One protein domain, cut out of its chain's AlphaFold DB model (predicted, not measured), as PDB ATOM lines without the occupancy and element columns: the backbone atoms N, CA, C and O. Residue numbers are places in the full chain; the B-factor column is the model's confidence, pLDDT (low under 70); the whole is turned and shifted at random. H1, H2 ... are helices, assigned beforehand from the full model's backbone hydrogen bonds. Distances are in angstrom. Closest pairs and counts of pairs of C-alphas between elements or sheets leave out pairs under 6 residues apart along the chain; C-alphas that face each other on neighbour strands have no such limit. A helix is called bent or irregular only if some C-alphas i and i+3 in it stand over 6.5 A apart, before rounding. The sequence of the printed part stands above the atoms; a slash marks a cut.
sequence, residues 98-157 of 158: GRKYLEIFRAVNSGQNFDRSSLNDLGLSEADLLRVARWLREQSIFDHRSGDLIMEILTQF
ATOM      1  N   GLY A  98     -12.994 -30.971  37.541       92.94
ATOM      2  CA  GLY A  98     -14.156 -30.980  36.649       92.94
ATOM      3  C   GLY A  98     -15.210 -32.029  37.017       92.94
ATOM      4  O   GLY A  98     -16.411 -31.748  37.003       92.94
ATOM      5  N   ARG A  99     -14.785 -33.229  37.442       91.56
ATOM      6  CA  ARG A  99     -15.709 -34.297  37.875       91.56
ATOM      7  C   ARG A  99     -16.568 -33.872  39.068       91.56
ATOM      8  O   ARG A  99     -17.756 -34.183  39.077       91.56
ATOM      9  N   LYS A 100     -16.017 -33.116  40.026       90.88
ATOM     10  CA  LYS A 100     -16.775 -32.584  41.177       90.88
ATOM     11  C   LYS A 100     -17.952 -31.711  40.733       90.88
ATOM     12  O   LYS A 100     -19.065 -31.905  41.216       90.88
ATOM     13  N   TYR A 101     -17.723 -30.798  39.787       91.50
ATOM     14  CA  TYR A 101     -18.783 -29.949  39.233       91.50
ATOM     15  C   TYR A 101     -19.883 -30.779  38.566       91.50
ATOM     16  O   TYR A 101     -21.063 -30.572  38.851       91.50
ATOM     17  N   LEU A 102     -19.510 -31.732  37.706       91.12
ATOM     18  CA  LEU A 102     -20.492 -32.487  36.926       91.12
ATOM     19  C   LEU A 102     -21.291 -33.497  37.758       91.12
ATOM     20  O   LEU A 102     -22.488 -33.658  37.524       91.12
ATOM     21  N   GLU A 103     -20.669 -34.154  38.739       88.38
ATOM     22  CA  GLU A 103     -21.361 -35.079  39.650       88.38
ATOM     23  C   GLU A 103     -22.405 -34.341  40.495       88.38
ATOM     24  O   GLU A 103     -23.555 -34.775  40.573       88.38
ATOM     25  N   ILE A 104     -22.057 -33.179  41.057       85.94
ATOM     26  CA  ILE A 104     -23.007 -32.367  41.831       85.94
ATOM     27  C   ILE A 104     -24.090 -31.786  40.917       85.94
ATOM     28  O   ILE A 104     -25.269 -31.834  41.264       85.94
ATOM     29  N   PHE A 105     -23.732 -31.287  39.730       86.38
ATOM     30  CA  PHE A 105     -24.708 -30.819  38.743       86.38
ATOM     31  C   PHE A 105     -25.723 -31.909  38.390       86.38
ATOM     32  O   PHE A 105     -26.931 -31.656  38.362       86.38
ATOM     33  N   ARG A 106     -25.256 -33.142  38.157       83.69
ATOM     34  CA  ARG A 106     -26.147 -34.279  37.929       83.69
ATOM     35  C   ARG A 106     -26.981 -34.603  39.153       83.69
ATOM     36  O   ARG A 106     -28.170 -34.856  38.976       83.69
ATOM     37  N   ALA A 107     -26.412 -34.580  40.356       80.31
ATOM     38  CA  ALA A 107     -27.163 -34.820  41.586       80.31
ATOM     39  C   ALA A 107     -28.335 -33.846  41.722       80.31
ATOM     40  O   ALA A 107     -29.475 -34.261  41.934       80.31
ATOM     41  N   VAL A 108     -28.070 -32.561  41.490       78.00
ATOM     42  CA  VAL A 108     -29.074 -31.497  41.546       78.00
ATOM     43  C   VAL A 108     -30.143 -31.673  40.468       78.00
ATOM     44  O   VAL A 108     -31.332 -31.646  40.778       78.00
ATOM     45  N   ASN A 109     -29.749 -31.944  39.223       75.88
ATOM     46  CA  ASN A 109     -30.698 -32.092  38.113       75.88
ATOM     47  C   ASN A 109     -31.471 -33.419  38.094       75.88
ATOM     48  O   ASN A 109     -32.512 -33.509  37.444       75.88
ATOM     49  N   SER A 110     -30.968 -34.462  38.757       71.62
ATOM     50  CA  SER A 110     -31.620 -35.781  38.816       71.62
ATOM     51  C   SER A 110     -32.547 -35.926  40.030       71.62
ATOM     52  O   SER A 110     -33.362 -36.851  40.080       71.62
ATOM     53  N   GLY A 111     -32.442 -35.021  41.012       66.88
ATOM     54  CA  GLY A 111     -33.238 -35.040  42.237       66.88
ATOM     55  C   GLY A 111     -33.039 -36.324  43.055       66.88
ATOM     56  O   GLY A 111     -31.922 -36.799  43.241       66.88
ATOM     57  N   GLN A 112     -34.136 -36.911  43.546       57.09
ATOM     58  CA  GLN A 112     -34.109 -38.071  44.458       57.09
ATOM     59  C   GLN A 112     -33.605 -39.386  43.828       57.09
ATOM     60  O   GLN A 112     -33.350 -40.337  44.561       57.09
ATOM     61  N   ASN A 113     -33.436 -39.451  42.503       59.78
ATOM     62  CA  ASN A 113     -32.988 -40.661  41.797       59.78
ATOM     63  C   ASN A 113     -31.462 -40.740  41.610       59.78
ATOM     64  O   ASN A 113     -30.978 -41.605  40.884       59.78
ATOM     65  N   PHE A 114     -30.703 -39.826  42.215       67.19
ATOM     66  CA  PHE A 114     -29.251 -39.807  42.098       67.19
ATOM     67  C   PHE A 114     -28.585 -40.799  43.063       67.19
ATOM     68  O   PHE A 114     -28.834 -40.766  44.271       67.19
ATOM     69  N   ASP A 115     -27.703 -41.652  42.536       68.19
ATOM     70  CA  ASP A 115     -26.860 -42.524  43.352       68.19
ATOM     71  C   ASP A 115     -25.786 -41.696  44.067       68.19
ATOM     72  O   ASP A 115     -24.749 -41.345  43.509       68.19
ATOM     73  N   ARG A 116     -26.045 -41.399  45.342       66.94
ATOM     74  CA  ARG A 116     -25.169 -40.586  46.193       66.94
ATOM     75  C   ARG A 116     -23.807 -41.238  46.448       66.94
ATOM     76  O   ARG A 116     -22.904 -40.552  46.920       66.94
ATOM     77  N   SER A 117     -23.631 -42.527  46.139       68.75
ATOM     78  CA  SER A 117     -22.342 -43.195  46.324       68.75
ATOM     79  C   SER A 117     -21.237 -42.619  45.434       68.75
ATOM     80  O   SER A 117     -20.085 -42.618  45.862       68.75
ATOM     81  N   SER A 118     -21.570 -42.032  44.272       67.81
ATOM     82  CA  SER A 118     -20.577 -41.400  43.392       67.81
ATOM     83  C   SER A 118     -19.932 -40.151  44.002       67.81
ATOM     84  O   SER A 118     -18.820 -39.800  43.616       67.81
ATOM     85  N   LEU A 119     -20.573 -39.507  44.988       73.75
ATOM     86  CA  LEU A 119     -20.024 -38.331  45.676       73.75
ATOM     87  C   LEU A 119     -18.967 -38.696  46.721       73.75
ATOM     88  O   LEU A 119     -18.067 -37.896  46.983       73.75
ATOM     89  N   ASN A 120     -19.047 -39.899  47.298       70.56
ATOM     90  CA  ASN A 120     -18.136 -40.334  48.360       70.56
ATOM     91  C   ASN A 120     -16.692 -40.481  47.854       70.56
ATOM     92  O   ASN A 120     -15.747 -40.183  48.582       70.56
ATOM     93  N   ASP A 121     -16.525 -40.869  46.588       73.56
ATOM     94  CA  ASP A 121     -15.215 -41.105  45.974       73.56
ATOM     95  C   ASP A 121     -14.555 -39.817  45.442       73.56
ATOM     96  O   ASP A 121     -13.401 -39.832  45.012       73.56
ATOM     97  N   LEU A 122     -15.256 -38.676  45.475       76.69
ATOM     98  CA  LEU A 122     -14.765 -37.417  44.905       76.69
ATOM     99  C   LEU A 122     -13.839 -36.633  45.835       76.69
ATOM    100  O   LEU A 122     -13.211 -35.674  45.377       76.69
ATOM    101  N   GLY A 123     -13.749 -37.002  47.118       80.19
ATOM    102  CA  GLY A 123     -12.965 -36.256  48.105       80.19
ATOM    103  C   GLY A 123     -13.384 -34.783  48.166       80.19
ATOM    104  O   GLY A 123     -12.538 -33.891  48.081       80.19
ATOM    105  N   LEU A 124     -14.697 -34.532  48.200       81.06
ATOM    106  CA  LEU A 124     -15.264 -33.186  48.258       81.06
ATOM    107  C   LEU A 124     -14.896 -32.521  49.585       81.06
ATOM    108  O   LEU A 124     -15.249 -33.011  50.656       81.06
ATOM    109  N   SER A 125     -14.191 -31.394  49.505       84.44
ATOM    110  CA  SER A 125     -14.006 -30.501  50.646       84.44
ATOM    111  C   SER A 125     -15.165 -29.507  50.749       84.44
ATOM    112  O   SER A 125     -15.860 -29.236  49.768       84.44
ATOM    113  N   GLU A 126     -15.330 -28.884  51.917       79.50
ATOM    114  CA  GLU A 126     -16.293 -27.791  52.104       79.50
ATOM    115  C   GLU A 126     -16.062 -26.644  51.099       79.50
ATOM    116  O   GLU A 126     -17.004 -26.099  50.523       79.50
ATOM    117  N   ALA A 127     -14.794 -26.325  50.811       84.75
ATOM    118  CA  ALA A 127     -14.428 -25.311  49.828       84.75
ATOM    119  C   ALA A 127     -14.853 -25.684  48.398       84.75
ATOM    120  O   ALA A 127     -15.207 -24.801  47.615       84.75
ATOM    121  N   ASP A 128     -14.834 -26.972  48.046       84.56
ATOM    122  CA  ASP A 128     -15.311 -27.447  46.743       84.56
ATOM    123  C   ASP A 128     -16.828 -27.309  46.639       84.56
ATOM    124  O   ASP A 128     -17.334 -26.779  45.654       84.56
ATOM    125  N   LEU A 129     -17.558 -27.701  47.685       81.69
ATOM    126  CA  LEU A 129     -19.015 -27.570  47.725       81.69
ATOM    127  C   LEU A 129     -19.454 -26.112  47.615       81.69
ATOM    128  O   LEU A 129     -20.361 -25.800  46.849       81.69
ATOM    129  N   LEU A 130     -18.786 -25.206  48.332       82.38
ATOM    130  CA  LEU A 130     -19.067 -23.773  48.248       82.38
ATOM    131  C   LEU A 130     -18.815 -23.220  46.843       82.38
ATOM    132  O   LEU A 130     -19.605 -22.404  46.366       82.38
ATOM    133  N   ARG A 131     -17.739 -23.651  46.174       86.06
ATOM    134  CA  ARG A 131     -17.442 -23.254  44.789       86.06
ATOM    135  C   ARG A 131     -18.517 -23.742  43.827       86.06
ATOM    136  O   ARG A 131     -19.103 -22.933  43.109       86.06
ATOM    137  N   VAL A 132     -18.844 -25.030  43.877       86.00
ATOM    138  CA  VAL A 132     -19.845 -25.627  42.989       86.00
ATOM    139  C   VAL A 132     -21.237 -25.043  43.252       86.00
ATOM    140  O   VAL A 132     -21.950 -24.715  42.309       86.00
ATOM    141  N   ALA A 133     -21.616 -24.818  44.514       80.94
ATOM    142  CA  ALA A 133     -22.891 -24.193  44.867       80.94
ATOM    143  C   ALA A 133     -22.998 -22.741  44.369       80.94
ATOM    144  O   ALA A 133     -24.066 -22.325  43.915       80.94
ATOM    145  N   ARG A 134     -21.904 -21.965  44.429       83.50
ATOM    146  CA  ARG A 134     -21.856 -20.611  43.846       83.50
ATOM    147  C   ARG A 134     -22.048 -20.656  42.339       83.50
ATOM    148  O   ARG A 134     -22.913 -19.948  41.835       83.50
ATOM    149  N   TRP A 135     -21.324 -21.534  41.653       87.44
ATOM    150  CA  TRP A 135     -21.462 -21.705  40.209       87.44
ATOM    151  C   TRP A 135     -22.890 -22.107  39.807       87.44
ATOM    152  O   TRP A 135     -23.496 -21.452  38.960       87.44
ATOM    153  N   LEU A 136     -23.488 -23.101  40.476       82.44
ATOM    154  CA  LEU A 136     -24.885 -23.498  40.233       82.44
ATOM    155  C   LEU A 136     -25.855 -22.317  40.391       82.44
ATOM    156  O   LEU A 136     -26.874 -22.243  39.700       82.44
ATOM    157  N   ARG A 137     -25.534 -21.383  41.295       78.69
ATOM    158  CA  ARG A 137     -26.368 -20.210  41.596       78.69
ATOM    159  C   ARG A 137     -26.254 -19.168  40.514       78.69
ATOM    160  O   ARG A 137     -27.272 -18.637  40.085       78.69
ATOM    161  N   GLU A 138     -25.033 -18.891  40.089       80.19
ATOM    162  CA  GLU A 138     -24.736 -17.955  39.008       80.19
ATOM    163  C   GLU A 138     -25.387 -18.406  37.699       80.19
ATOM    164  O   GLU A 138     -26.003 -17.597  37.009       80.19
ATOM    165  N   GLN A 139     -25.372 -19.710  37.424       76.06
ATOM    166  CA  GLN A 139     -26.011 -20.295  36.243       76.06
ATOM    167  C   GLN A 139     -27.535 -20.448  36.366       76.06
ATOM    168  O   GLN A 139     -28.182 -20.946  35.448       76.06
ATOM    169  N   SER A 140     -28.138 -20.030  37.487       71.31
ATOM    170  CA  SER A 140     -29.577 -20.181  37.745       71.31
ATOM    171  C   SER A 140     -30.088 -21.617  37.542       71.31
ATOM    172  O   SER A 140     -31.241 -21.821  37.171       71.31
ATOM    173  N   ILE A 141     -29.264 -22.627  37.848       66.56
ATOM    174  CA  ILE A 141     -29.603 -24.067  37.745       66.56
ATOM    175  C   ILE A 141     -30.550 -24.495  38.902       66.56
ATOM    176  O   ILE A 141     -30.751 -25.668  39.209       66.56
ATOM    177  N   PHE A 142     -31.175 -23.523  39.571       60.44
ATOM    178  CA  PHE A 142     -32.041 -23.713  40.725       60.44
ATOM    179  C   PHE A 142     -33.522 -23.645  40.355       60.44
ATOM    180  O   PHE A 142     -34.019 -22.601  39.932       60.44
ATOM    181  N   ASP A 143     -34.254 -24.715  40.664       55.72
ATOM    182  CA  ASP A 143     -35.643 -24.599  41.099       55.72
ATOM    183  C   ASP A 143     -35.724 -24.733  42.638       55.72
ATOM    184  O   ASP A 143     -34.718 -24.959  43.316       55.72
ATOM    185  N   HIS A 144     -36.911 -24.556  43.230       53.31
ATOM    186  CA  HIS A 144     -37.072 -24.608  44.691       53.31
ATOM    187  C   HIS A 144     -36.666 -25.968  45.300       53.31
ATOM    188  O   HIS A 144     -36.296 -26.009  46.468       53.31
ATOM    189  N   ARG A 145     -36.689 -27.070  44.532       56.91
ATOM    190  CA  ARG A 145     -36.293 -28.410  45.001       56.91
ATOM    191  C   ARG A 145     -34.777 -28.599  44.960       56.91
ATOM    192  O   ARG A 145     -34.230 -29.278  45.827       56.91
ATOM    193  N   SER A 146     -34.100 -27.965  44.003       59.97
ATOM    194  CA  SER A 146     -32.633 -27.913  43.932       59.97
ATOM    195  C   SER A 146     -32.014 -27.244  45.166       59.97
ATOM    196  O   SER A 146     -30.939 -27.643  45.610       59.97
ATOM    197  N   GLY A 147     -32.696 -26.246  45.743       60.28
ATOM    198  CA  GLY A 147     -32.244 -25.531  46.942       60.28
ATOM    199  C   GLY A 147     -32.141 -26.422  48.182       60.28
ATOM    200  O   GLY A 147     -31.105 -26.426  48.848       60.28
ATOM    201  N   ASP A 148     -33.177 -27.220  48.453       62.81
ATOM    202  CA  ASP A 148     -33.215 -28.127  49.607       62.81
ATOM    203  C   ASP A 148     -32.152 -29.229  49.502       62.81
ATOM    204  O   ASP A 148     -31.491 -29.543  50.490       62.81
ATOM    205  N   LEU A 149     -31.927 -29.773  48.299       65.44
ATOM    206  CA  LEU A 149     -30.915 -30.808  48.077       65.44
ATOM    207  C   LEU A 149     -29.490 -30.273  48.264       65.44
ATOM    208  O   LEU A 149     -28.653 -30.967  48.833       65.44
ATOM    209  N   ILE A 150     -29.200 -29.041  47.836       66.12
ATOM    210  CA  ILE A 150     -27.889 -28.431  48.098       66.12
ATOM    211  C   ILE A 150     -27.701 -28.165  49.587       66.12
ATOM    212  O   ILE A 150     -26.620 -28.421  50.108       66.12
ATOM    213  N   MET A 151     -28.738 -27.713  50.294       66.25
ATOM    214  CA  MET A 151     -28.670 -27.567  51.750       66.25
ATOM    215  C   MET A 151     -28.468 -28.920  52.448       66.25
ATOM    216  O   MET A 151     -27.701 -29.004  53.406       66.25
ATOM    217  N   GLU A 152     -29.084 -29.994  51.952       65.62
ATOM    218  CA  GLU A 152     -28.869 -31.357  52.451       65.62
ATOM    219  C   GLU A 152     -27.425 -31.824  52.197       65.62
ATOM    220  O   GLU A 152     -26.773 -32.332  53.105       65.62
ATOM    221  N   ILE A 153     -26.889 -31.585  50.995       63.56
ATOM    222  CA  ILE A 153     -25.490 -31.890  50.665       63.56
ATOM    223  C   ILE A 153     -24.554 -31.096  51.579       63.56
ATOM    224  O   ILE A 153     -23.651 -31.684  52.153       63.56
ATOM    225  N   LEU A 154     -24.780 -29.795  51.780       61.72
ATOM    226  CA  LEU A 154     -23.944 -28.949  52.642       61.72
ATOM    227  C   LEU A 154     -24.006 -29.353  54.125       61.72
ATOM    228  O   LEU A 154     -23.009 -29.235  54.830       61.72
ATOM    229  N   THR A 155     -25.152 -29.841  54.607       63.62
ATOM    230  CA  THR A 155     -25.330 -30.253  56.013       63.62
ATOM    231  C   THR A 155     -24.751 -31.631  56.336       63.62
ATOM    232  O   THR A 155     -24.478 -31.897  57.502       63.62
ATOM    233  N   GLN A 156     -24.499 -32.488  55.341       57.91
ATOM    234  CA  GLN A 156     -23.837 -33.790  55.532       57.91
ATOM    235  C   GLN A 156     -22.327 -33.694  55.821       57.91
ATOM    236  O   GLN A 156     -21.723 -34.700  56.191       57.91
ATOM    237  N   PHE A 157     -21.720 -32.512  55.680       49.50
ATOM    238  CA  PHE A 157     -20.296 -32.273  55.964       49.50
ATOM    239  C   PHE A 157     -20.055 -31.526  57.288       49.50
ATOM    240  O   PHE A 157     -18.940 -31.055  57.520       49.50
TER     241      PHE A 157
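Overview. This is residues 98 to 157 of the 158 residues of an uncharacterized protein of Verrucomicrobiales bacterium (UniProt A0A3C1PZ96). Helices H3 and H4 run opposite ways side by side, and the kinked H1 crosses both, with short H2 packed on H1. Sixty residues are printed, with four named helices, H1 to H4 in order, and no named strand: all helix. The whole is compact, radius of gyration of the C-alphas 10.4 A, spanning 27 by 24 by 21 A.

Arrangement. Start at H1, residues 98 to 113, the hub; it has a kink of 45 degrees near residue 107 and is irregular, C-alphas 109 and 112 being 9.4 A apart. Its residues 100 to 104 touch H2, residues 117 to 120; the closest C-alphas, of Glu 103 and Leu 119, are 7.0 A apart. Its residues 100 to 105 touch H3, residues 126 to 138, only just about perpendicular at 71 degrees; the closest C-alphas, of Tyr 101 and Val 132, are 5.8 A apart. Its residues 108 to 111 touch H4, residues 144 to 155, at a steep tilt of 60 degrees, opposite ways; the closest C-alphas, of Val 108 and Ser 146, are 5.6 A apart. H3 and H4 form a helical hairpin at a shallow tilt of 13 degrees and only just touch, with 3 pairs of C-alphas within 8 A, the closest those of Leu 129 and Leu 154, 7.1 A. H2 is apart from H3 and H4. Every O i to N i+4 pair is within hydrogen-bond range in H3, 10 of 12 in H1 and 7 of 8 in H4; H2 is too short for one.

Along the chain. Find C-alpha 98 at (-14.156, -30.980, 36.649), where H1 begins its 21.8 A. H3 covers 18.4 A, and H4 17.3 A, ending at C-alpha 155, (-25.330, -30.253, 56.013).

Size, cuts and confidence. The printed part has no cut, and its three links are tight. Look for pLDDT under 70 at residues 111 to 118 and 141 to 157.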